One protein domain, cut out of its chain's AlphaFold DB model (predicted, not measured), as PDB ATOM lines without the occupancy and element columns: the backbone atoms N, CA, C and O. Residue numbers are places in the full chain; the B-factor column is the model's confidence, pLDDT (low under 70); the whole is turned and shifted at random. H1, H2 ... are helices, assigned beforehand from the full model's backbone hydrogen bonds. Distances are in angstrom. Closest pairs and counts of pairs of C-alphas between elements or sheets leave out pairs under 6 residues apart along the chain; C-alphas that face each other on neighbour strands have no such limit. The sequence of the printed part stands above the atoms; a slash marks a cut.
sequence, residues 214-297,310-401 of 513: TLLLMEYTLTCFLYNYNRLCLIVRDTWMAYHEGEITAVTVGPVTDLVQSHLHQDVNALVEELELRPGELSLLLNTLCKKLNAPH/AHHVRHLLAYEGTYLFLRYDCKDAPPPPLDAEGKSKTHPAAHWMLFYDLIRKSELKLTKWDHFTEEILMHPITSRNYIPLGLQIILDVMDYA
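This is residues 214 to 297 and 310 to 401 of the 513 residues of an uncharacterized protein of Pyrenophora teres f. teres (strain 0-1) (UniProt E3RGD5). A long hairpin of two helices, H1 and H2, makes one side of the domain, and H8 packs on both, giving an up-and-down bundle of three in which each helix runs against the one before it in the chain. H5 crosses H8, H3 packs on H5, H7 packs on residues 387 to 391 of H8, H6 packs on H7, the short H4 lies close to H1 and H3, and the link of residues 330 to 349 loops away from the body. The printed part has 176 residues with eight named helices, H1 to H8 in chain order, and no named strand: the class is all helix. It is compact, with a radius of gyration of the C-alphas of 16.7 A and spans of 45 by 44 by 34 A.

Start with H1, residues 214 to 245, and H2, residues 250 to 274, a hairpin at a shallow tilt of 2 degrees; their closest C-alphas, Val 236 and Thr 257, are 5.8 A apart. Next find H3, residues 281 to 293, and H5, residues 319 to 329, which touch at Ser 283 and Thr 322, 6.3 A between these closest C-alphas. H4, residues 310 to 316, only just touches H1, with 3 pairs of C-alphas within 8 A, the closest Asn 230 and Leu 316 at 5.8 A. H6, residues 350 to 360, touches H7, residues 371 to 378, the closest C-alphas being Arg 360 and Leu 377, 5.7 A. The hub is H8, residues 387 to 400: it touches H5 at a steep tilt of 54 degrees, with C-alphas Gly 321 and Gln 392 closest at 4.4 A. H1 and H6 are apart. Every O i to N i+4 pair is within hydrogen-bond range in H1, H3, H4, H5, H7 and H8; in H2 it is 19 of 21 and in H6 5 of 7.

Find C-alpha 214 at (-14.441, -61.502, -67.283); from there H1 runs 46.4 A to C-alpha 245 at (-27.391, -43.673, -26.503). H2 runs 36.5 A, H3 18.5 A, H5 15.4 A and H6 16.0 A, while H4 and H7 are shorter. H8 runs 19.7 A and ends at C-alpha 400, (-18.842, -41.438, -34.251).

The two C-alphas farthest apart, His 297 and Thr 367, are 50.8 A apart. Residues 298 to 309 are not printed, and C-alphas 297 and 310 lie 13.9 A apart across this cut. The long link is H5 to H6. Confidence is low, with pLDDT under 70, in 59 residues, among them 287 to 297 and 329 to 351.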
ATOM      1  N   THR A 214     -15.447 -61.730 -68.337       63.59
ATOM      2  CA  THR A 214     -14.441 -61.502 -67.283       63.59
ATOM      3  C   THR A 214     -14.606 -60.134 -66.612       63.59
ATOM      4  O   THR A 214     -14.507 -60.034 -65.390       63.59
ATOM      5  N   LEU A 215     -14.883 -59.076 -67.386       61.59
ATOM      6  CA  LEU A 215     -15.094 -57.734 -66.835       61.59
ATOM      7  C   LEU A 215     -16.417 -57.639 -66.062       61.59
ATOM      8  O   LEU A 215     -16.428 -57.093 -64.962       61.59
ATOM      9  N   LEU A 216     -17.501 -58.227 -66.583       64.12
ATOM     10  CA  LEU A 216     -18.796 -58.275 -65.897       64.12
ATOM     11  C   LEU A 216     -18.705 -59.035 -64.563       64.12
ATOM     12  O   LEU A 216     -19.229 -58.566 -63.555       64.12
ATOM     13  N   LEU A 217     -18.001 -60.172 -64.540       66.44
ATOM     14  CA  LEU A 217     -17.744 -60.940 -63.321       66.44
ATOM     15  C   LEU A 217     -16.951 -60.113 -62.295       66.44
ATOM     16  O   LEU A 217     -17.314 -60.086 -61.121       66.44
ATOM     17  N   MET A 218     -15.913 -59.398 -62.739       66.44
ATOM     18  CA  MET A 218     -15.109 -58.524 -61.880       66.44
ATOM     19  C   MET A 218     -15.940 -57.384 -61.269       66.44
ATOM     20  O   MET A 218     -15.875 -57.160 -60.061       66.44
ATOM     21  N   GLU A 219     -16.738 -56.678 -62.079       66.25
ATOM     22  CA  GLU A 219     -17.599 -55.583 -61.610       66.25
ATOM     23  C   GLU A 219     -18.703 -56.087 -60.665       66.25
ATOM     24  O   GLU A 219     -18.932 -55.484 -59.614       66.25
ATOM     25  N   TYR A 220     -19.335 -57.223 -60.975       67.62
ATOM     26  CA  TYR A 220     -20.346 -57.841 -60.114       67.62
ATOM     27  C   TYR A 220     -19.761 -58.261 -58.756       67.62
ATOM     28  O   TYR A 220     -20.304 -57.905 -57.707       67.62
ATOM     29  N   THR A 221     -18.635 -58.981 -58.752       72.31
ATOM     30  CA  THR A 221     -17.986 -59.455 -57.519       72.31
ATOM     31  C   THR A 221     -17.509 -58.283 -56.656       72.31
ATOM     32  O   THR A 221     -17.755 -58.276 -55.447       72.31
ATOM     33  N   LEU A 222     -16.933 -57.236 -57.260       76.69
ATOM     34  CA  LEU A 222     -16.541 -56.017 -56.544       76.69
ATOM     35  C   LEU A 222     -17.756 -55.270 -55.959       76.69
ATOM     36  O   LEU A 222     -17.690 -54.794 -54.828       76.69
ATOM     37  N   THR A 223     -18.887 -55.222 -56.667       70.31
ATOM     38  CA  THR A 223     -20.134 -54.622 -56.161       70.31
ATOM     39  C   THR A 223     -20.746 -55.437 -55.016       70.31
ATOM     40  O   THR A 223     -21.181 -54.861 -54.016       70.31
ATOM     41  N   CYS A 224     -20.719 -56.774 -55.087       74.06
ATOM     42  CA  CYS A 224     -21.104 -57.639 -53.968       74.06
ATOM     43  C   CYS A 224     -20.214 -57.428 -52.736       74.06
ATOM     44  O   CYS A 224     -20.728 -57.341 -51.617       74.06
ATOM     45  N   PHE A 225     -18.900 -57.294 -52.933       84.50
ATOM     46  CA  PHE A 225     -17.965 -56.958 -51.865       84.50
ATOM     47  C   PHE A 225     -18.270 -55.586 -51.248       84.50
ATOM     48  O   PHE A 225     -18.410 -55.486 -50.032       84.50
ATOM     49  N   LEU A 226     -18.455 -54.542 -52.062       80.94
ATOM     50  CA  LEU A 226     -18.787 -53.191 -51.590       80.94
ATOM     51  C   LEU A 226     -20.104 -53.141 -50.810       80.94
ATOM     52  O   LEU A 226     -20.210 -52.451 -49.796       80.94
ATOM     53  N   TYR A 227     -21.100 -53.916 -51.238       78.31
ATOM     54  CA  TYR A 227     -22.349 -54.083 -50.503       78.31
ATOM     55  C   TYR A 227     -22.134 -54.733 -49.123       78.31
ATOM     56  O   TYR A 227     -22.688 -54.257 -48.127       78.31
ATOM     57  N   ASN A 228     -21.304 -55.778 -49.033       78.12
ATOM     58  CA  ASN A 228     -20.947 -56.400 -47.756       78.12
ATOM     59  C   ASN A 228     -20.135 -55.447 -46.866       78.12
ATOM     60  O   ASN A 228     -20.486 -55.269 -45.701       78.12
ATOM     61  N   TYR A 229     -19.133 -54.760 -47.420       86.00
ATOM     62  CA  TYR A 229     -18.341 -53.741 -46.730       86.00
ATOM     63  C   TYR A 229     -19.215 -52.617 -46.153       86.00
ATOM     64  O   TYR A 229     -19.087 -52.273 -44.978       86.00
ATOM     65  N   ASN A 230     -20.184 -52.108 -46.917       82.62
ATOM     66  CA  ASN A 230     -21.139 -51.120 -46.417       82.62
ATOM     67  C   ASN A 230     -21.987 -51.666 -45.255       82.62
ATOM     68  O   ASN A 230     -22.210 -50.965 -44.272       82.62
ATOM     69  N   ARG A 231     -22.427 -52.931 -45.314       81.00
ATOM     70  CA  ARG A 231     -23.148 -53.571 -44.195       81.00
ATOM     71  C   ARG A 231     -22.273 -53.726 -42.953       81.00
ATOM     72  O   ARG A 231     -22.775 -53.533 -41.850       81.00
ATOM     73  N   LEU A 232     -20.987 -54.024 -43.122       86.12
ATOM     74  CA  LEU A 232     -20.008 -54.042 -42.036       86.12
ATOM     75  C   LEU A 232     -19.836 -52.645 -41.408       86.12
ATOM     76  O   LEU A 232     -19.915 -52.515 -40.187       86.12
ATOM     77  N   CYS A 233     -19.719 -51.590 -42.219       84.94
ATOM     78  CA  CYS A 233     -19.646 -50.206 -41.731       84.94
ATOM     79  C   CYS A 233     -20.934 -49.762 -41.015       84.94
ATOM     80  O   CYS A 233     -20.865 -49.080 -39.994       84.94
ATOM     81  N   LEU A 234     -22.109 -50.194 -41.489       82.31
ATOM     82  CA  LEU A 234     -23.387 -49.960 -40.806       82.31
ATOM     83  C   LEU A 234     -23.451 -50.662 -39.442       82.31
ATOM     84  O   LEU A 234     -23.889 -50.039 -38.482       82.31
ATOM     85  N   ILE A 235     -22.962 -51.903 -39.320       86.00
ATOM     86  CA  ILE A 235     -22.871 -52.602 -38.022       86.00
ATOM     87  C   ILE A 235     -21.991 -51.813 -37.046       86.00
ATOM     88  O   ILE A 235     -22.382 -51.627 -35.894       86.00
ATOM     89  N   VAL A 236     -20.834 -51.316 -37.499       89.50
ATOM     90  CA  VAL A 236     -19.953 -50.471 -36.676       89.50
ATOM     91  C   VAL A 236     -20.682 -49.194 -36.263       89.50
ATOM     92  O   VAL A 236     -20.785 -48.924 -35.070       89.50
ATOM     93  N   ARG A 237     -21.255 -48.443 -37.209       87.50
ATOM     94  CA  ARG A 237     -22.013 -47.218 -36.915       87.50
ATOM     95  C   ARG A 237     -23.111 -47.463 -35.884       87.50
ATOM     96  O   ARG A 237     -23.155 -46.768 -34.877       87.50
ATOM     97  N   ASP A 238     -23.977 -48.441 -36.122       84.44
ATOM     98  CA  ASP A 238     -25.139 -48.711 -35.270       84.44
ATOM     99  C   ASP A 238     -24.698 -49.166 -33.866       84.44
ATOM    100  O   ASP A 238     -25.307 -48.785 -32.870       84.44
ATOM    101  N   THR A 239     -23.568 -49.876 -33.765       86.75
ATOM    102  CA  THR A 239     -22.916 -50.225 -32.490       86.75
ATOM    103  C   THR A 239     -22.407 -48.983 -31.746       86.75
ATOM    104  O   THR A 239     -22.688 -48.808 -30.561       86.75
ATOM    105  N   TRP A 240     -21.693 -48.076 -32.417       90.00
ATOM    106  CA  TRP A 240     -21.201 -46.845 -31.782       90.00
ATOM    107  C   TRP A 240     -22.334 -45.860 -31.436       90.00
ATOM    108  O   TRP A 240     -22.248 -45.175 -30.418       90.00
ATOM    109  N   MET A 241     -23.434 -45.855 -32.197       85.75
ATOM    110  CA  MET A 241     -24.664 -45.132 -31.847       85.75
ATOM    111  C   MET A 241     -25.354 -45.728 -30.610       85.75
ATOM    112  O   MET A 241     -25.714 -44.980 -29.705       85.75
ATOM    113  N   ALA A 242     -25.456 -47.055 -30.500       83.50
ATOM    114  CA  ALA A 242     -25.978 -47.713 -29.299       83.50
ATOM    115  C   ALA A 242     -25.125 -47.401 -28.049       83.50
ATOM    116  O   ALA A 242     -25.656 -47.259 -26.944       83.50
ATOM    117  N   TYR A 243     -23.805 -47.227 -28.204       87.19
ATOM    118  CA  TYR A 243     -22.946 -46.718 -27.129       87.19
ATOM    119  C   TYR A 243     -23.209 -45.241 -26.806       87.19
ATOM    120  O   TYR A 243     -23.285 -44.895 -25.624       87.19
ATOM    121  N   HIS A 244     -23.394 -44.372 -27.808       87.44
ATOM    122  CA  HIS A 244     -23.769 -42.967 -27.597       87.44
ATOM    123  C   HIS A 244     -25.040 -42.855 -26.745       87.44
ATOM    124  O   HIS A 244     -25.036 -42.214 -25.688       87.44
ATOM    125  N   GLU A 245     -26.078 -43.589 -27.150       86.06
ATOM    126  CA  GLU A 245     -27.391 -43.673 -26.503       86.06
ATOM    127  C   GLU A 245     -27.356 -44.393 -25.138       86.06
ATOM    128  O   GLU A 245     -28.255 -44.213 -24.316       86.06
ATOM    129  N   GLY A 246     -26.278 -45.131 -24.844       82.00
ATOM    130  CA  GLY A 246     -26.053 -45.810 -23.565       82.00
ATOM    131  C   GLY A 246     -26.740 -47.172 -23.441       82.00
ATOM    132  O   GLY A 246     -26.872 -47.681 -22.329       82.00
ATOM    133  N   GLU A 247     -27.163 -47.768 -24.558       83.50
ATOM    134  CA  GLU A 247     -27.707 -49.131 -24.600       83.50
ATOM    135  C   GLU A 247     -26.622 -50.192 -24.351       83.50
ATOM    136  O   GLU A 247     -26.898 -51.244 -23.772       83.50
ATOM    137  N   ILE A 248     -25.383 -49.904 -24.766       84.06
ATOM    138  CA  ILE A 248     -24.204 -50.757 -24.565       84.06
ATOM    139  C   ILE A 248     -23.020 -49.960 -24.003       84.06
ATOM    140  O   ILE A 248     -22.966 -48.734 -24.088       84.06
ATOM    141  N   THR A 249     -22.062 -50.667 -23.403       81.00
ATOM    142  CA  THR A 249     -20.868 -50.083 -22.770       81.00
ATOM    143  C   THR A 249     -19.667 -50.062 -23.714       81.00
ATOM    144  O   THR A 249     -19.640 -50.800 -24.701       81.00
ATOM    145  N   ALA A 250     -18.644 -49.268 -23.366       77.75
ATOM    146  CA  ALA A 250     -17.374 -49.200 -24.096       77.75
ATOM    147  C   ALA A 250     -16.828 -50.604 -24.426       77.75
ATOM    148  O   ALA A 250     -16.669 -50.913 -25.599       77.75
ATOM    149  N   VAL A 251     -16.754 -51.488 -23.418       77.62
ATOM    150  CA  VAL A 251     -16.239 -52.879 -23.481       77.62
ATOM    151  C   VAL A 251     -16.900 -53.764 -24.554       77.62
ATOM    152  O   VAL A 251     -16.405 -54.849 -24.862       77.62
ATOM    153  N   THR A 252     -18.035 -53.339 -25.117       80.69
ATOM    154  CA  THR A 252     -18.724 -54.041 -26.209       80.69
ATOM    155  C   THR A 252     -18.311 -53.521 -27.591       80.69
ATOM    156  O   THR A 252     -18.229 -54.306 -28.537       80.69
ATOM    157  N   VAL A 253     -18.051 -52.217 -27.743       85.50
ATOM    158  CA  VAL A 253     -17.910 -51.592 -29.070       85.50
ATOM    159  C   VAL A 253     -16.550 -51.828 -29.717       85.50
ATOM    160  O   VAL A 253     -16.490 -51.991 -30.940       85.50
ATOM    161  N   GLY A 254     -15.472 -51.926 -28.931       86.69
ATOM    162  CA  GLY A 254     -14.150 -52.303 -29.432       86.69
ATOM    163  C   GLY A 254     -14.154 -53.710 -30.038       86.69
ATOM    164  O   GLY A 254     -13.901 -53.832 -31.236       86.69
ATOM    165  N   PRO A 255     -14.529 -54.761 -29.281       86.62
ATOM    166  CA  PRO A 255     -14.606 -56.134 -29.779       86.62
ATOM    167  C   PRO A 255     -15.525 -56.335 -30.987       86.62
ATOM    168  O   PRO A 255     -15.197 -57.126 -31.865       86.62
ATOM    169  N   VAL A 256     -16.657 -55.626 -31.076       85.88
ATOM    170  CA  VAL A 256     -17.524 -55.697 -32.270       85.88
ATOM    171  C   VAL A 256     -16.848 -55.052 -33.484       85.88
ATOM    172  O   VAL A 256     -16.923 -55.598 -34.583       85.88
ATOM    173  N   THR A 257     -16.142 -53.934 -33.298       91.88
ATOM    174  CA  THR A 257     -15.389 -53.278 -34.379       91.88
ATOM    175  C   THR A 257     -14.204 -54.136 -34.844       91.88
ATOM    176  O   THR A 257     -13.999 -54.291 -36.046       91.88
ATOM    177  N   ASP A 258     -13.472 -54.751 -33.911       90.38
ATOM    178  CA  ASP A 258     -12.384 -55.708 -34.168       90.38
ATOM    179  C   ASP A 258     -12.879 -56.948 -34.937       90.38
ATOM    180  O   ASP A 258     -12.294 -57.357 -35.942       90.38
ATOM    181  N   LEU A 259     -14.032 -57.496 -34.540       86.50
ATOM    182  CA  LEU A 259     -14.676 -58.612 -35.232       86.50
ATOM    183  C   LEU A 259     -15.069 -58.252 -36.671       86.50
ATOM    184  O   LEU A 259     -14.864 -59.045 -37.593       86.50
ATOM    185  N   VAL A 260     -15.613 -57.048 -36.873       88.81
ATOM    186  CA  VAL A 260     -15.934 -56.518 -38.203       88.81
ATOM    187  C   VAL A 260     -14.670 -56.346 -39.050       88.81
ATOM    188  O   VAL A 260     -14.672 -56.727 -40.218       88.81
ATOM    189  N   GLN A 261     -13.581 -55.836 -38.474       90.62
ATOM    190  CA  GLN A 261     -12.286 -55.725 -39.149       90.62
ATOM    191  C   GLN A 261     -11.720 -57.090 -39.563       90.62
ATOM    192  O   GLN A 261     -11.270 -57.250 -40.697       90.62
ATOM    193  N   SER A 262     -11.811 -58.096 -38.691       86.38
ATOM    194  CA  SER A 262     -11.389 -59.467 -38.998       86.38
ATOM    195  C   SER A 262     -12.220 -60.093 -40.129       86.38
ATOM    196  O   SER A 262     -11.672 -60.740 -41.025       86.38
ATOM    197  N   HIS A 263     -13.539 -59.856 -40.143       84.12
ATOM    198  CA  HIS A 263     -14.410 -60.261 -41.252       84.12
ATOM    199  C   HIS A 263     -14.079 -59.530 -42.555       84.12
ATOM    200  O   HIS A 263     -13.966 -60.173 -43.594       84.12
ATOM    201  N   LEU A 264     -13.850 -58.217 -42.504       89.75
ATOM    202  CA  LEU A 264     -13.448 -57.439 -43.671       89.75
ATOM    203  C   LEU A 264     -12.110 -57.921 -44.248       89.75
ATOM    204  O   LEU A 264     -11.969 -57.990 -45.464       89.75
ATOM    205  N   HIS A 265     -11.139 -58.290 -43.410       88.38
ATOM    206  CA  HIS A 265      -9.884 -58.856 -43.903       88.38
ATOM    207  C   HIS A 265     -10.114 -60.207 -44.611       88.38
ATOM    208  O   HIS A 265      -9.552 -60.443 -45.680       88.38
ATOM    209  N   GLN A 266     -10.995 -61.068 -44.087       84.69
ATOM    210  CA  GLN A 266     -11.379 -62.317 -44.762       84.69
ATOM    211  C   GLN A 266     -12.065 -62.057 -46.113       84.69
ATOM    212  O   GLN A 266     -11.672 -62.663 -47.109       84.69
ATOM    213  N   ASP A 267     -13.029 -61.133 -46.164       84.56
ATOM    214  CA  ASP A 267     -13.743 -60.760 -47.393       84.56
ATOM    215  C   ASP A 267     -12.797 -60.135 -48.436       84.56
ATOM    216  O   ASP A 267     -12.907 -60.433 -49.624       84.56
ATOM    217  N   VAL A 268     -11.829 -59.312 -48.009       87.69
ATOM    218  CA  VAL A 268     -10.793 -58.756 -48.896       87.69
ATOM    219  C   VAL A 268      -9.885 -59.853 -49.443       87.69
ATOM    220  O   VAL A 268      -9.589 -59.841 -50.632       87.69
ATOM    221  N   ASN A 269      -9.445 -60.804 -48.618       83.88
ATOM    222  CA  ASN A 269      -8.579 -61.885 -49.089       83.88
ATOM    223  C   ASN A 269      -9.310 -62.800 -50.080       83.88
ATOM    224  O   ASN A 269      -8.742 -63.135 -51.115       83.88
ATOM    225  N   ALA A 270     -10.583 -63.114 -49.817       79.19
ATOM    226  CA  ALA A 270     -11.432 -63.845 -50.754       79.19
ATOM    227  C   ALA A 270     -11.625 -63.080 -52.076       79.19
ATOM    228  O   ALA A 270     -11.489 -63.674 -53.139       79.19
ATOM    229  N   LEU A 271     -11.871 -61.764 -52.029       83.69
ATOM    230  CA  LEU A 271     -11.975 -60.918 -53.223       83.69
ATOM    231  C   LEU A 271     -10.673 -60.899 -54.040       83.69
ATOM    232  O   LEU A 271     -10.708 -60.936 -55.265       83.69
ATOM    233  N   VAL A 272      -9.528 -60.801 -53.364       84.00
ATOM    234  CA  VAL A 272      -8.201 -60.751 -53.993       84.00
ATOM    235  C   VAL A 272      -7.841 -62.084 -54.643       84.00
ATOM    236  O   VAL A 272      -7.275 -62.078 -55.731       84.00
ATOM    237  N   GLU A 273      -8.208 -63.206 -54.018       81.00
ATOM    238  CA  GLU A 273      -8.075 -64.549 -54.592       81.00
ATOM    239  C   GLU A 273      -9.032 -64.749 -55.782       81.00
ATOM    240  O   GLU A 273      -8.597 -65.175 -56.847       81.00
ATOM    241  N   GLU A 274     -10.312 -64.379 -55.647       77.75
ATOM    242  CA  GLU A 274     -11.338 -64.557 -56.690       77.75
ATOM    243  C   GLU A 274     -11.118 -63.672 -57.931       77.75
ATOM    244  O   GLU A 274     -11.492 -64.060 -59.038       77.75
ATOM    245  N   LEU A 275     -10.517 -62.492 -57.762       78.12
ATOM    246  CA  LEU A 275     -10.209 -61.556 -58.850       78.12
ATOM    247  C   LEU A 275      -8.731 -61.573 -59.286       78.12
ATOM    248  O   LEU A 275      -8.343 -60.740 -60.104       78.12
ATOM    249  N   GLU A 276      -7.921 -62.489 -58.742       80.69
ATOM    250  CA  GLU A 276      -6.480 -62.637 -59.021       80.69
ATOM    251  C   GLU A 276      -5.686 -61.310 -58.903       80.69
ATOM    252  O   GLU A 276      -4.753 -61.043 -59.663       80.69
ATOM    253  N   LEU A 277      -6.069 -60.449 -57.952       77.94
ATOM    254  CA  LEU A 277      -5.529 -59.089 -57.831       77.94
ATOM    255  C   LEU A 277      -4.100 -59.085 -57.286       77.94
ATOM    256  O   LEU A 277      -3.799 -59.700 -56.258       77.94
ATOM    257  N   ARG A 278      -3.228 -58.270 -57.889       79.06
ATOM    258  CA  ARG A 278      -1.917 -57.970 -57.302       79.06
ATOM    259  C   ARG A 278      -2.094 -57.152 -56.007       79.06
ATOM    260  O   ARG A 278      -3.114 -56.473 -55.805       79.06
ATOM    261  N   PRO A 279      -1.111 -57.163 -55.092       73.25
ATOM    262  CA  PRO A 279      -1.221 -56.400 -53.858       73.25
ATOM    263  C   PRO A 279      -1.288 -54.886 -54.123       73.25
ATOM    264  O   PRO A 279      -0.439 -54.326 -54.809       73.25
ATOM    265  N   GLY A 280      -2.304 -54.224 -53.566       70.50
ATOM    266  CA  GLY A 280      -2.554 -52.789 -53.727       70.50
ATOM    267  C   GLY A 280      -3.506 -52.417 -54.873       70.50
ATOM    268  O   GLY A 280      -3.992 -51.283 -54.897       70.50
ATOM    269  N   GLU A 281      -3.834 -53.340 -55.785       76.00
ATOM    270  CA  GLU A 281      -4.735 -53.061 -56.915       76.00
ATOM    271  C   GLU A 281      -6.169 -52.745 -56.479       76.00
ATOM    272  O   GLU A 281      -6.807 -51.886 -57.090       76.00
ATOM    273  N   LEU A 282      -6.661 -53.338 -55.382       80.81
ATOM    274  CA  LEU A 282      -8.004 -53.044 -54.867       80.81
ATOM    275  C   LEU A 282      -8.153 -51.551 -54.539       80.81
ATOM    276  O   LEU A 282      -9.127 -50.914 -54.930       80.81
ATOM    277  N   SER A 283      -7.141 -50.958 -53.907       74.06
ATOM    278  CA  SER A 283      -7.081 -49.530 -53.570       74.06
ATOM    279  C   SER A 283      -7.162 -48.632 -54.812       74.06
ATOM    280  O   SER A 283      -7.775 -47.561 -54.785       74.06
ATOM    281  N   LEU A 284      -6.551 -49.064 -55.921       72.38
ATOM    282  CA  LEU A 284      -6.580 -48.355 -57.201       72.38
ATOM    283  C   LEU A 284      -7.946 -48.490 -57.888       72.38
ATOM    284  O   LEU A 284      -8.454 -47.498 -58.420       72.38
ATOM    285  N   LEU A 285      -8.565 -49.672 -57.827       74.00
ATOM    286  CA  LEU A 285      -9.924 -49.920 -58.317       74.00
ATOM    287  C   LEU A 285     -10.949 -49.060 -57.560       74.00
ATOM    288  O   LEU A 285     -11.699 -48.318 -58.194       74.00
ATOM    289  N   LEU A 286     -10.915 -49.056 -56.222       73.12
ATOM    290  CA  LEU A 286     -11.804 -48.253 -55.370       73.12
ATOM    291  C   LEU A 286     -11.661 -46.743 -55.621       73.12
ATOM    292  O   LEU A 286     -12.654 -46.041 -55.825       73.12
ATOM    293  N   ASN A 287     -10.428 -46.234 -55.702       66.94
ATOM    294  CA  ASN A 287     -10.164 -44.831 -56.044       66.94
ATOM    295  C   ASN A 287     -10.662 -44.482 -57.464       66.94
ATOM    296  O   ASN A 287     -11.156 -43.379 -57.708       66.94
ATOM    297  N   THR A 288     -10.574 -45.422 -58.409       66.75
ATOM    298  CA  THR A 288     -11.075 -45.244 -59.782       66.75
ATOM    299  C   THR A 288     -12.603 -45.221 -59.829       66.75
ATOM    300  O   THR A 288     -13.164 -44.324 -60.462       66.75
ATOM    301  N   LEU A 289     -13.284 -46.114 -59.103       66.62
ATOM    302  CA  LEU A 289     -14.740 -46.072 -58.919       66.62
ATOM    303  C   LEU A 289     -15.184 -44.752 -58.279       66.62
ATOM    304  O   LEU A 289     -16.131 -44.125 -58.750       66.62
ATOM    305  N   CYS A 290     -14.455 -44.265 -57.273       62.53
ATOM    306  CA  CYS A 290     -14.783 -43.000 -56.621       62.53
ATOM    307  C   CYS A 290     -14.656 -41.820 -57.596       62.53
ATOM    308  O   CYS A 290     -15.526 -40.952 -57.639       62.53
ATOM    309  N   LYS A 291     -13.625 -41.809 -58.451       61.34
ATOM    310  CA  LYS A 291     -13.488 -40.810 -59.524       61.34
ATOM    311  C   LYS A 291     -14.596 -40.918 -60.577       61.34
ATOM    312  O   LYS A 291     -15.086 -39.876 -61.001       61.34
ATOM    313  N   LYS A 292     -15.017 -42.132 -60.960       61.16
ATOM    314  CA  LYS A 292     -16.157 -42.361 -61.873       61.16
ATOM    315  C   LYS A 292     -17.460 -41.780 -61.305       61.16
ATOM    316  O   LYS A 292     -18.132 -41.027 -61.998       61.16
ATOM    317  N   LEU A 293     -17.781 -42.069 -60.042       55.75
ATOM    318  CA  LEU A 293     -19.014 -41.603 -59.384       55.75
ATOM    319  C   LEU A 293     -19.028 -40.096 -59.064       55.75
ATOM    320  O   LEU A 293     -20.092 -39.532 -58.840       55.75
ATOM    321  N   ASN A 294     -17.865 -39.434 -59.038       52.81
ATOM    322  CA  ASN A 294     -17.752 -37.981 -58.850       52.81
ATOM    323  C   ASN A 294     -17.583 -37.201 -60.174       52.81
ATOM    324  O   ASN A 294     -17.387 -35.985 -60.139       52.81
ATOM    325  N   ALA A 295     -17.619 -37.863 -61.337       52.88
ATOM    326  CA  ALA A 295     -17.533 -37.187 -62.630       52.88
ATOM    327  C   ALA A 295     -18.874 -36.508 -62.985       52.88
ATOM    328  O   ALA A 295     -19.923 -37.132 -62.826       52.88
ATOM    329  N   PRO A 296     -18.883 -35.256 -63.484       46.16
ATOM    330  CA  PRO A 296     -20.118 -34.614 -63.922       46.16
ATOM    331  C   PRO A 296     -20.705 -35.368 -65.123       46.16
ATOM    332  O   PRO A 296     -20.050 -35.516 -66.152       46.16
ATOM    333  N   HIS A 297     -21.941 -35.851 -64.997       47.47
ATOM    334  CA  HIS A 297     -22.625 -36.548 -66.081       47.47
ATOM    335  C   HIS A 297     -23.130 -35.550 -67.137       47.47
ATOM    336  O   HIS A 297     -24.064 -34.792 -66.884       47.47
ATOM    337  N   ALA A 310     -22.450 -36.796 -51.984       51.53
ATOM    338  CA  ALA A 310     -21.087 -37.244 -52.296       51.53
ATOM    339  C   ALA A 310     -20.325 -37.795 -51.070       51.53
ATOM    340  O   ALA A 310     -19.344 -38.517 -51.217       51.53
ATOM    341  N   HIS A 311     -20.801 -37.478 -49.865       53.94
ATOM    342  CA  HIS A 311     -20.412 -38.085 -48.598       53.94
ATOM    343  C   HIS A 311     -20.684 -39.604 -48.540       53.94
ATOM    344  O   HIS A 311     -19.767 -40.372 -48.270       53.94
ATOM    345  N   HIS A 312     -21.897 -40.071 -48.861       58.88
ATOM    346  CA  HIS A 312     -22.256 -41.498 -48.821       58.88
ATOM    347  C   HIS A 312     -21.431 -42.343 -49.804       58.88
ATOM    348  O   HIS A 312     -21.035 -43.460 -49.482       58.88
ATOM    349  N   VAL A 313     -21.116 -41.789 -50.981       59.97
ATOM    350  CA  VAL A 313     -20.260 -42.445 -51.988       59.97
ATOM    351  C   VAL A 313     -18.815 -42.606 -51.502       59.97
ATOM    352  O   VAL A 313     -18.163 -43.600 -51.817       59.97
ATOM    353  N   ARG A 314     -18.299 -41.636 -50.738       63.12
ATOM    354  CA  ARG A 314     -16.935 -41.673 -50.190       63.12
ATOM    355  C   ARG A 314     -16.781 -42.737 -49.113       63.12
ATOM    356  O   ARG A 314     -15.846 -43.526 -49.202       63.12
ATOM    357  N   HIS A 315     -17.744 -42.812 -48.195       67.38
ATOM    358  CA  HIS A 315     -17.822 -43.865 -47.175       67.38
ATOM    359  C   HIS A 315     -17.889 -45.262 -47.798       67.38
ATOM    360  O   HIS A 315     -17.063 -46.112 -47.478       67.38
ATOM    361  N   LEU A 316     -18.785 -45.474 -48.772       70.06
ATOM    362  CA  LEU A 316     -18.919 -46.755 -49.484       70.06
ATOM    363  C   LEU A 316     -17.601 -47.246 -50.111       70.06
ATOM    364  O   LEU A 316     -17.366 -48.447 -50.175       70.06
ATOM    365  N   LEU A 317     -16.755 -46.329 -50.587       71.94
ATOM    366  CA  LEU A 317     -15.514 -46.640 -51.303       71.94
ATOM    367  C   LEU A 317     -14.245 -46.432 -50.468       71.94
ATOM    368  O   LEU A 317     -13.153 -46.369 -51.038       71.94
ATOM    369  N   ALA A 318     -14.374 -46.306 -49.142       80.00
ATOM    370  CA  ALA A 318     -13.260 -46.059 -48.228       80.00
ATOM    371  C   ALA A 318     -12.359 -44.891 -48.681       80.00
ATOM    372  O   ALA A 318     -11.130 -45.007 -48.685       80.00
ATOM    373  N   TYR A 319     -12.952 -43.797 -49.170       76.19
ATOM    374  CA  TYR A 319     -12.217 -42.754 -49.888       76.19
ATOM    375  C   TYR A 319     -11.197 -42.035 -49.003       76.19
ATOM    376  O   TYR A 319     -10.052 -41.860 -49.421       76.19
ATOM    377  N   GLU A 320     -11.573 -41.636 -47.788       78.00
ATOM    378  CA  GLU A 320     -10.682 -40.965 -46.843       78.00
ATOM    379  C   GLU A 320      -9.537 -41.895 -46.402       78.00
ATOM    380  O   GLU A 320      -8.374 -41.475 -46.412       78.00
ATOM    381  N   GLY A 321      -9.834 -43.164 -46.098       81.50
ATOM    382  CA  GLY A 321      -8.830 -44.184 -45.777       81.50
ATOM    383  C   GLY A 321      -7.871 -44.453 -46.942       81.50
ATOM    384  O   GLY A 321      -6.650 -44.415 -46.776       81.50
ATOM    385  N   THR A 322      -8.405 -44.613 -48.153       78.50
ATOM    386  CA  THR A 322      -7.633 -44.803 -49.392       78.50
ATOM    387  C   THR A 322      -6.778 -43.585 -49.725       78.50
ATOM    388  O   THR A 322      -5.606 -43.737 -50.066       78.50
ATOM    389  N   TYR A 323      -7.309 -42.367 -49.585       76.50
ATOM    390  CA  TYR A 323      -6.557 -41.131 -49.806       76.50
ATOM    391  C   TYR A 323      -5.388 -40.993 -48.824       76.50
ATOM    392  O   TYR A 323      -4.271 -40.685 -49.243       76.50
ATOM    393  N   LEU A 324      -5.621 -41.234 -47.529       76.94
ATOM    394  CA  LEU A 324      -4.583 -41.128 -46.502       76.94
ATOM    395  C   LEU A 324      -3.510 -42.209 -46.651       76.94
ATOM    396  O   LEU A 324      -2.326 -41.891 -46.554       76.94
ATOM    397  N   PHE A 325      -3.906 -43.447 -46.960       76.06
ATOM    398  CA  PHE A 325      -2.973 -44.543 -47.215       76.06
ATOM    399  C   PHE A 325      -2.113 -44.282 -48.462       76.06
ATOM    400  O   PHE A 325      -0.885 -44.312 -48.381       76.06
ATOM    401  N   LEU A 326      -2.729 -43.918 -49.596       71.94
ATOM    402  CA  LEU A 326      -1.994 -43.565 -50.817       71.94
ATOM    403  C   LEU A 326      -1.064 -42.365 -50.602       71.94
ATOM    404  O   LEU A 326       0.034 -42.342 -51.147       71.94
ATOM    405  N   ARG A 327      -1.467 -41.383 -49.787       71.69
ATOM    406  CA  ARG A 327      -0.630 -40.227 -49.435       71.69
ATOM    407  C   ARG A 327       0.550 -40.561 -48.524       71.69
ATOM    408  O   ARG A 327       1.507 -39.788 -48.471       71.69
ATOM    409  N   TYR A 328       0.476 -41.669 -47.804       70.88
ATOM    410  CA  TYR A 328       1.548 -42.132 -46.941       70.88
ATOM    411  C   TYR A 328       2.591 -42.952 -47.708       70.88
ATOM    412  O   TYR A 328       3.781 -42.654 -47.617       70.88
ATOM    413  N   ASP A 329       2.145 -43.937 -48.494       64.56
ATOM    414  CA  ASP A 329       3.039 -44.828 -49.248       64.56
ATOM    415  C   ASP A 329       3.578 -44.179 -50.540       64.56
ATOM    416  O   ASP A 329       4.716 -44.437 -50.937       64.56
ATOM    417  N   CYS A 330       2.800 -43.312 -51.202       60.12
ATOM    418  CA  CYS A 330       3.165 -42.734 -52.496       60.12
ATOM    419  C   CYS A 330       3.608 -41.266 -52.378       60.12
ATOM    420  O   CYS A 330       2.820 -40.377 -52.047       60.12
ATOM    421  N   LYS A 331       4.874 -40.986 -52.721       51.75
ATOM    422  CA  LYS A 331       5.450 -39.625 -52.694       51.75
ATOM    423  C   LYS A 331       4.790 -38.653 -53.682       51.75
ATOM    424  O   LYS A 331       4.845 -37.449 -53.450       51.75
ATOM    425  N   ASP A 332       4.152 -39.176 -54.728       47.12
ATOM    426  CA  ASP A 332       3.485 -38.410 -55.790       47.12
ATOM    427  C   ASP A 332       1.973 -38.227 -55.551       47.12
ATOM    428  O   ASP A 332       1.220 -37.852 -56.454       47.12
ATOM    429  N   ALA A 333       1.494 -38.504 -54.335       50.72
ATOM    430  CA  ALA A 333       0.085 -38.358 -53.995       50.72
ATOM    431  C   ALA A 333      -0.419 -36.908 -54.153       50.72
ATOM    432  O   ALA A 333       0.303 -35.951 -53.847       50.72
ATOM    433  N   PRO A 334      -1.684 -36.715 -54.583       49.59
ATOM    434  CA  PRO A 334      -2.213 -35.388 -54.862       49.59
ATOM    435  C   PRO A 334      -2.181 -34.493 -53.610       49.59
ATOM    436  O   PRO A 334      -2.575 -34.935 -52.518       49.59
ATOM    437  N   PRO A 335      -1.735 -33.228 -53.752       50.81
ATOM    438  CA  PRO A 335      -1.596 -32.322 -52.624       50.81
ATOM    439  C   PRO A 335      -2.945 -32.117 -51.916       50.81
ATOM    440  O   PRO A 335      -3.997 -32.181 -52.560       50.81
ATOM    441  N   PRO A 336      -2.941 -31.867 -50.593       53.09
ATOM    442  CA  PRO A 336      -4.161 -31.546 -49.859       53.09
ATOM    443  C   PRO A 336      -4.915 -30.390 -50.526       53.09
ATOM    444  O   PRO A 336      -4.267 -29.449 -50.995       53.09
ATOM    445  N   PRO A 337      -6.261 -30.417 -50.524       46.97
ATOM    446  CA  PRO A 337      -7.050 -29.316 -51.053       46.97
ATOM    447  C   PRO A 337      -6.642 -28.013 -50.362       46.97
ATOM    448  O   PRO A 337      -6.599 -27.926 -49.129       46.97
ATOM    449  N   LEU A 338      -6.308 -27.010 -51.169       44.12
ATOM    450  CA  LEU A 338      -5.957 -25.691 -50.668       44.12
ATOM    451  C   LEU A 338      -7.215 -24.999 -50.131       44.12
ATOM    452  O   LEU A 338      -8.306 -25.152 -50.685       44.12
ATOM    453  N   ASP A 339      -7.074 -24.247 -49.045       50.25
ATOM    454  CA  ASP A 339      -8.126 -23.341 -48.593       50.25
ATOM    455  C   ASP A 339      -8.214 -22.084 -49.482       50.25
ATOM    456  O   ASP A 339      -7.435 -21.889 -50.419       50.25
ATOM    457  N   ALA A 340      -9.176 -21.207 -49.185       43.69
ATOM    458  CA  ALA A 340      -9.376 -19.952 -49.915       43.69
ATOM    459  C   ALA A 340      -8.185 -18.970 -49.809       43.69
ATOM    460  O   ALA A 340      -8.163 -17.959 -50.507       43.69
ATOM    461  N   GLU A 341      -7.202 -19.260 -48.951       51.25
ATOM    462  CA  GLU A 341      -5.990 -18.471 -48.724       51.25
ATOM    463  C   GLU A 341      -4.753 -19.120 -49.378       51.25
ATOM    464  O   GLU A 341      -3.638 -18.615 -49.238       51.25
ATOM    465  N   GLY A 342      -4.933 -20.234 -50.103       39.31
ATOM    466  CA  GLY A 342      -3.860 -20.963 -50.779       39.31
ATOM    467  C   GLY A 342      -2.993 -21.816 -49.850       39.31
ATOM    468  O   GLY A 342      -1.927 -22.271 -50.267       39.31
ATOM    469  N   LYS A 343      -3.411 -22.052 -48.600       45.72
ATOM    470  CA  LYS A 343      -2.692 -22.924 -47.664       45.72
ATOM    471  C   LYS A 343      -3.195 -24.354 -47.800       45.72
ATOM    472  O   LYS A 343      -4.381 -24.596 -48.010       45.72
ATOM    473  N   SER A 344      -2.295 -25.319 -47.614       50.69
ATOM    474  CA  SER A 344      -2.646 -26.733 -47.449       50.69
ATOM    475  C   SER A 344      -3.626 -26.885 -46.284       50.69
ATOM    476  O   SER A 344      -3.202 -26.849 -45.123       50.69
ATOM    477  N   LYS A 345      -4.911 -27.117 -46.569       50.72
ATOM    478  CA  LYS A 345      -5.887 -27.410 -45.523       50.72
ATOM    479  C   LYS A 345      -5.526 -28.767 -44.922       50.72
ATOM    480  O   LYS A 345      -5.535 -29.788 -45.611       50.72
ATOM    481  N   THR A 346      -5.146 -28.788 -43.647       56.31
ATOM    482  CA  THR A 346      -4.839 -30.040 -42.949       56.31
ATOM    483  C   THR A 346      -6.091 -30.906 -42.927       56.31
ATOM    484  O   THR A 346      -7.109 -30.495 -42.368       56.31
ATOM    485  N   HIS A 347      -6.022 -32.091 -43.539       62.41
ATOM    486  CA  HIS A 347      -7.093 -33.081 -43.454       62.41
ATOM    487  C   HIS A 347      -7.398 -33.349 -41.967       62.41
ATOM    488  O   HIS A 347      -6.437 -33.461 -41.202       62.41
ATOM    489  N   PRO A 348      -8.665 -33.454 -41.519       62.62
ATOM    490  CA  PRO A 348      -8.976 -33.641 -40.096       62.62
ATOM    491  C   PRO A 348      -8.220 -34.830 -39.482       62.62
ATOM    492  O   PRO A 348      -7.574 -34.701 -38.442       62.62
ATOM    493  N   ALA A 349      -8.177 -35.942 -40.218       67.44
ATOM    494  CA  ALA A 349      -7.440 -37.152 -39.864       67.44
ATOM    495  C   ALA A 349      -5.924 -37.126 -40.177       67.44
ATOM    496  O   ALA A 349      -5.249 -38.132 -40.002       67.44
ATOM    497  N   ALA A 350      -5.327 -36.000 -40.590       69.19
ATOM    498  CA  ALA A 350      -3.872 -35.923 -40.807       69.19
ATOM    499  C   ALA A 350      -3.060 -36.189 -39.522       69.19
ATOM    500  O   ALA A 350      -1.933 -36.671 -39.593       69.19
ATOM    501  N   HIS A 351      -3.643 -35.920 -38.348       69.44
ATOM    502  CA  HIS A 351      -3.054 -36.270 -37.052       69.44
ATOM    503  C   HIS A 351      -2.970 -37.787 -36.830       69.44
ATOM    504  O   HIS A 351      -2.047 -38.246 -36.163       69.44
ATOM    505  N   TRP A 352      -3.871 -38.562 -37.440       76.44
ATOM    506  CA  TRP A 352      -3.845 -40.020 -37.378       76.44
ATOM    507  C   TRP A 352      -2.601 -40.596 -38.070       76.44
ATOM    508  O   TRP A 352      -2.027 -41.568 -37.597       76.44
ATOM    509  N   MET A 353      -2.080 -39.945 -39.117       75.00
ATOM    510  CA  MET A 353      -0.849 -40.407 -39.779       75.00
ATOM    511  C   MET A 353       0.388 -40.349 -38.872       75.00
ATOM    512  O   MET A 353       1.292 -41.167 -39.019       75.00
ATOM    513  N   LEU A 354       0.418 -39.431 -37.898       71.62
ATOM    514  CA  LEU A 354       1.460 -39.419 -36.864       71.62
ATOM    515  C   LEU A 354       1.312 -40.616 -35.912       71.62
ATOM    516  O   LEU A 354       2.313 -41.167 -35.466       71.62
ATOM    517  N   PHE A 355       0.075 -41.035 -35.631       74.06
ATOM    518  CA  PHE A 355      -0.217 -42.229 -34.837       74.06
ATOM    519  C   PHE A 355       0.176 -43.519 -35.579       74.06
ATOM    520  O   PHE A 355       0.820 -44.386 -34.993       74.06
ATOM    521  N   TYR A 356      -0.102 -43.603 -36.884       77.56
ATOM    522  CA  TYR A 356       0.318 -44.715 -37.749       77.56
ATOM    523  C   TYR A 356       1.828 -44.966 -37.714       77.56
ATOM    524  O   TYR A 356       2.271 -46.106 -37.590       77.56
ATOM    525  N   ASP A 357       2.635 -43.902 -37.785       73.19
ATOM    526  CA  ASP A 357       4.093 -44.023 -37.705       73.19
ATOM    527  C   ASP A 357       4.570 -44.563 -36.347       73.19
ATOM    528  O   ASP A 357       5.566 -45.284 -36.306       73.19
ATOM    529  N   LEU A 358       3.873 -44.249 -35.251       72.31
ATOM    530  CA  LEU A 358       4.202 -44.732 -33.904       72.31
ATOM    531  C   LEU A 358       3.805 -46.201 -33.702       72.31
ATOM    532  O   LEU A 358       4.575 -46.955 -33.104       72.31
ATOM    533  N   ILE A 359       2.660 -46.627 -34.261       75.06
ATOM    534  CA  ILE A 359       2.313 -48.052 -34.384       75.06
ATOM    535  C   ILE A 359       3.420 -48.773 -35.153       75.06
ATOM    536  O   ILE A 359       4.016 -49.711 -34.639       75.06
ATOM    537  N   ARG A 360       3.707 -48.342 -36.388       74.12
ATOM    538  CA  ARG A 360       4.579 -49.070 -37.324       74.12
ATOM    539  C   ARG A 360       6.016 -49.226 -36.816       74.12
ATOM    540  O   ARG A 360       6.682 -50.195 -37.163       74.12
ATOM    541  N   LYS A 361       6.504 -48.284 -36.005       72.88
ATOM    542  CA  LYS A 361       7.823 -48.363 -35.349       72.88
ATOM    543  C   LYS A 361       7.823 -49.210 -34.069       72.88
ATOM    544  O   LYS A 361       8.873 -49.352 -33.447       72.88
ATOM    545  N   SER A 362       6.674 -49.755 -33.669       65.88
ATOM    546  CA  SER A 362       6.466 -50.498 -32.420       65.88
ATOM    547  C   SER A 362       6.836 -49.691 -31.167       65.88
ATOM    548  O   SER A 362       7.289 -50.247 -30.167       65.88
ATOM    549  N   GLU A 363       6.657 -48.366 -31.218       65.62
ATOM    550  CA  GLU A 363       6.947 -47.458 -30.098       65.62
ATOM    551  C   GLU A 363       5.813 -47.463 -29.053       65.62
ATOM    552  O   GLU A 363       6.033 -47.151 -27.881       65.62
ATOM    553  N   LEU A 364       4.609 -47.888 -29.454       66.06
ATOM    554  CA  LEU A 364       3.472 -48.122 -28.565       66.06
ATOM    555  C   LEU A 364       3.567 -49.509 -27.915       66.06
ATOM    556  O   LEU A 364       3.735 -50.520 -28.593       66.06
ATOM    557  N   LYS A 365       3.404 -49.567 -26.589       66.06
ATOM    558  CA  LYS A 365       3.287 -50.820 -25.830       66.06
ATOM    559  C   LYS A 365       1.836 -51.023 -25.418       66.06
ATOM    560  O   LYS A 365       1.363 -50.344 -24.512       66.06
ATOM    561  N   LEU A 366       1.150 -51.957 -26.069       68.44
ATOM    562  CA  LEU A 366      -0.226 -52.334 -25.746       68.44
ATOM    563  C   LEU A 366      -0.293 -53.786 -25.268       68.44
ATOM    564  O   LEU A 366       0.545 -54.612 -25.628       68.44
ATOM    565  N   THR A 367      -1.283 -54.089 -24.427       68.31
ATOM    566  CA  THR A 367      -1.508 -55.439 -23.882       68.31
ATOM    567  C   THR A 367      -2.227 -56.360 -24.860       68.31
ATOM    568  O   THR A 367      -2.002 -57.569 -24.843       68.31
ATOM    569  N   LYS A 368      -3.057 -55.788 -25.736       79.81
ATOM    570  CA  LYS A 368      -3.684 -56.467 -26.864       79.81
ATOM    571  C   LYS A 368      -3.753 -55.513 -28.056       79.81
ATOM    572  O   LYS A 368      -4.076 -54.339 -27.891       79.81
ATOM    573  N   TRP A 369      -3.451 -56.041 -29.234       83.00
ATOM    574  CA  TRP A 369      -3.649 -55.372 -30.513       83.00
ATOM    575  C   TRP A 369      -5.039 -55.721 -31.071       83.00
ATOM    576  O   TRP A 369      -5.607 -56.758 -30.720       83.00
ATOM    577  N   ASP A 370      -5.606 -54.846 -31.896       87.31
ATOM    578  CA  ASP A 370      -6.775 -55.165 -32.720       87.31
ATOM    579  C   ASP A 370      -6.325 -55.651 -34.106       87.31
ATOM    580  O   ASP A 370      -5.165 -55.460 -34.492       87.31
ATOM    581  N   HIS A 371      -7.229 -56.282 -34.857       86.06
ATOM    582  CA  HIS A 371      -6.908 -56.950 -36.121       86.06
ATOM    583  C   HIS A 371      -6.223 -55.986 -37.100       86.06
ATOM    584  O   HIS A 371      -5.217 -56.329 -37.715       86.06
ATOM    585  N   PHE A 372      -6.697 -54.742 -37.216       88.88
ATOM    586  CA  PHE A 372      -6.047 -53.736 -38.061       88.88
ATOM    587  C   PHE A 372      -4.633 -53.357 -37.599       88.88
ATOM    588  O   PHE A 372      -3.744 -53.208 -38.441       88.88
ATOM    589  N   THR A 373      -4.382 -53.226 -36.296       85.75
ATOM    590  CA  THR A 373      -3.042 -52.889 -35.799       85.75
ATOM    591  C   THR A 373      -2.072 -54.066 -35.907       85.75
ATOM    592  O   THR A 373      -0.909 -53.852 -36.256       85.75
ATOM    593  N   GLU A 374      -2.536 -55.302 -35.703       85.75
ATOM    594  CA  GLU A 374      -1.750 -56.510 -35.999       85.75
ATOM    595  C   GLU A 374      -1.339 -56.542 -37.474       85.75
ATOM    596  O   GLU A 374      -0.148 -56.665 -37.778       85.75
ATOM    597  N   GLU A 375      -2.284 -56.305 -38.392       83.00
ATOM    598  CA  GLU A 375      -1.978 -56.201 -39.820       83.00
ATOM    599  C   GLU A 375      -0.930 -55.121 -40.106       83.00
ATOM    600  O   GLU A 375      -0.003 -55.383 -40.877       83.00
ATOM    601  N   ILE A 376      -1.006 -53.940 -39.463       80.56
ATOM    602  CA  ILE A 376      -0.009 -52.856 -39.605       80.56
ATOM    603  C   ILE A 376       1.392 -53.287 -39.158       80.56
ATOM    604  O   ILE A 376       2.369 -52.924 -39.826       80.56
ATOM    605  N   LEU A 377       1.506 -54.043 -38.071       78.88
ATOM    606  CA  LEU A 377       2.792 -54.477 -37.524       78.88
ATOM    607  C   LEU A 377       3.441 -55.590 -38.363       78.88
ATOM    608  O   LEU A 377       4.659 -55.597 -38.535       78.88
ATOM    609  N   MET A 378       2.644 -56.502 -38.926       74.44
ATOM    610  CA  MET A 378       3.142 -57.728 -39.572       74.44
ATOM    611  C   MET A 378       3.731 -57.535 -40.984       74.44
ATOM    612  O   MET A 378       4.536 -58.350 -41.433       74.44
ATOM    613  N   HIS A 379       3.358 -56.468 -41.699       68.19
ATOM    614  CA  HIS A 379       3.547 -56.367 -43.161       68.19
ATOM    615  C   HIS A 379       4.014 -54.968 -43.641       68.19
ATOM    616  O   HIS A 379       3.323 -54.320 -44.427       68.19
ATOM    617  N   PRO A 380       5.170 -54.456 -43.177       57.09
ATOM    618  CA  PRO A 380       5.484 -53.021 -43.135       57.09
ATOM    619  C   PRO A 380       5.438 -52.225 -44.455       57.09
ATOM    620  O   PRO A 380       5.437 -50.996 -44.373       57.09
ATOM    621  N   ILE A 381       5.439 -52.866 -45.635       55.72
ATOM    622  CA  ILE A 381       5.405 -52.214 -46.958       55.72
ATOM    623  C   ILE A 381       4.591 -53.070 -47.969       55.72
ATOM    624  O   ILE A 381       4.815 -54.273 -48.105       55.72
ATOM    625  N   THR A 382       3.699 -52.431 -48.740       44.94
ATOM    626  CA  THR A 382       3.070 -52.866 -50.024       44.94
ATOM    627  C   THR A 382       2.022 -53.997 -50.130       44.94
ATOM    628  O   THR A 382       1.276 -53.973 -51.104       44.94
ATOM    629  N   SER A 383       1.853 -54.958 -49.212       52.84
ATOM    630  CA  SER A 383       1.019 -56.154 -49.517       52.84
ATOM    631  C   SER A 383      -0.496 -56.073 -49.212       52.84
ATOM    632  O   SER A 383      -1.112 -57.100 -48.934       52.84
ATOM    633  N   ARG A 384      -1.118 -54.884 -49.161       68.19
ATOM    634  CA  ARG A 384      -2.326 -54.687 -48.326       68.19
ATOM    635  C   ARG A 384      -3.541 -54.059 -49.009       68.19
ATOM    636  O   ARG A 384      -3.871 -52.899 -48.775       68.19
ATOM    637  N   ASN A 385      -4.290 -54.888 -49.733       78.50
ATOM    638  CA  ASN A 385      -5.633 -54.547 -50.216       78.50
ATOM    639  C   ASN A 385      -6.626 -54.240 -49.064       78.50
ATOM    640  O   ASN A 385      -7.583 -53.504 -49.269       78.50
ATOM    641  N   TYR A 386      -6.381 -54.739 -47.842       87.31
ATOM    642  CA  TYR A 386      -7.257 -54.551 -46.673       87.31
ATOM    643  C   TYR A 386      -7.114 -53.187 -45.966       87.31
ATOM    644  O   TYR A 386      -8.117 -52.587 -45.573       87.31
ATOM    645  N   ILE A 387      -5.887 -52.675 -45.792       85.56
ATOM    646  CA  ILE A 387      -5.630 -51.538 -44.883       85.56
ATOM    647  C   ILE A 387      -6.399 -50.257 -45.234       85.56
ATOM    648  O   ILE A 387      -6.897 -49.636 -44.303       85.56
ATOM    649  N   PRO A 388      -6.575 -49.840 -46.499       85.31
ATOM    650  CA  PRO A 388      -7.391 -48.664 -46.808       85.31
ATOM    651  C   PRO A 388      -8.824 -48.733 -46.263       85.31
ATOM    652  O   PRO A 388      -9.332 -47.736 -45.753       85.31
ATOM    653  N   LEU A 389      -9.448 -49.915 -46.313       89.19
ATOM    654  CA  LEU A 389     -10.820 -50.124 -45.852       89.19
ATOM    655  C   LEU A 389     -10.894 -50.296 -44.329       89.19
ATOM    656  O   LEU A 389     -11.789 -49.742 -43.692       89.19
ATOM    657  N   GLY A 390      -9.924 -50.999 -43.733       90.25
ATOM    658  CA  GLY A 390      -9.781 -51.067 -42.275       90.25
ATOM    659  C   GLY A 390      -9.503 -49.694 -41.648       90.25
ATOM    660  O   GLY A 390     -10.060 -49.372 -40.600       90.25
ATOM    661  N   LEU A 391      -8.720 -48.848 -42.332       88.44
ATOM    662  CA  LEU A 391      -8.438 -47.474 -41.922       88.44
ATOM    663  C   LEU A 391      -9.707 -46.630 -41.965       88.44
ATOM    664  O   LEU A 391      -9.973 -45.923 -41.001       88.44
ATOM    665  N   GLN A 392     -10.512 -46.727 -43.030       89.75
ATOM    666  CA  GLN A 392     -11.796 -46.025 -43.086       89.75
ATOM    667  C   GLN A 392     -12.663 -46.353 -41.863       89.75
ATOM    668  O   GLN A 392     -13.124 -45.430 -41.208       89.75
ATOM    669  N   ILE A 393     -12.783 -47.630 -41.472       91.94
ATOM    670  CA  ILE A 393     -13.541 -48.015 -40.268       91.94
ATOM    671  C   ILE A 393     -13.002 -47.310 -39.010       91.94
ATOM    672  O   ILE A 393     -13.787 -46.834 -38.194       91.94
ATOM    673  N   ILE A 394     -11.678 -47.191 -38.852       90.88
ATOM    674  CA  ILE A 394     -11.085 -46.444 -37.729       90.88
ATOM    675  C   ILE A 394     -11.406 -44.946 -37.799       90.88
ATOM    676  O   ILE A 394     -11.679 -44.346 -36.761       90.88
ATOM    677  N   LEU A 395     -11.415 -44.343 -38.992       88.06
ATOM    678  CA  LEU A 395     -11.780 -42.936 -39.190       88.06
ATOM    679  C   LEU A 395     -13.261 -42.678 -38.887       88.06
ATOM    680  O   LEU A 395     -13.574 -41.712 -38.194       88.06
ATOM    681  N   ASP A 396     -14.143 -43.567 -39.340       88.19
ATOM    682  CA  ASP A 396     -15.583 -43.506 -39.098       88.19
ATOM    683  C   ASP A 396     -15.872 -43.616 -37.595       88.19
ATOM    684  O   ASP A 396     -16.585 -42.786 -37.034       88.19
ATOM    685  N   VAL A 397     -15.230 -44.564 -36.900       89.62
ATOM    686  CA  VAL A 397     -15.271 -44.666 -35.430       89.62
ATOM    687  C   VAL A 397     -14.742 -43.398 -34.759       89.62
ATOM    688  O   VAL A 397     -15.335 -42.925 -33.792       89.62
ATOM    689  N   MET A 398     -13.669 -42.800 -35.282       86.25
ATOM    690  CA  MET A 398     -13.138 -41.519 -34.803       86.25
ATOM    691  C   MET A 398     -14.134 -40.358 -34.956       86.25
ATOM    692  O   MET A 398     -14.057 -39.392 -34.194       86.25
ATOM    693  N   ASP A 399     -15.027 -40.412 -35.946       84.38
ATOM    694  CA  ASP A 399     -16.102 -39.440 -36.152       84.38
ATOM    695  C   ASP A 399     -17.314 -39.745 -35.249       84.38
ATOM    696  O   ASP A 399     -17.799 -38.825 -34.585       84.38
ATOM    697  N   TYR A 400     -17.741 -41.011 -35.132       85.19
ATOM    698  CA  TYR A 400     -18.842 -41.438 -34.251       85.19
ATOM    699  C   TYR A 400     -18.529 -41.224 -32.765       85.19
ATOM    700  O   TYR A 400     -19.384 -40.762 -32.016       85.19
ATOM    701  N   ALA A 401     -17.295 -41.500 -32.333       83.50
ATOM    702  CA  ALA A 401     -16.863 -41.337 -30.946       83.50
ATOM    703  C   ALA A 401     -16.483 -39.889 -30.587       83.50
ATOM    704  O   ALA A 401     -16.327 -39.573 -29.408       83.50
TER     705      ALA A 401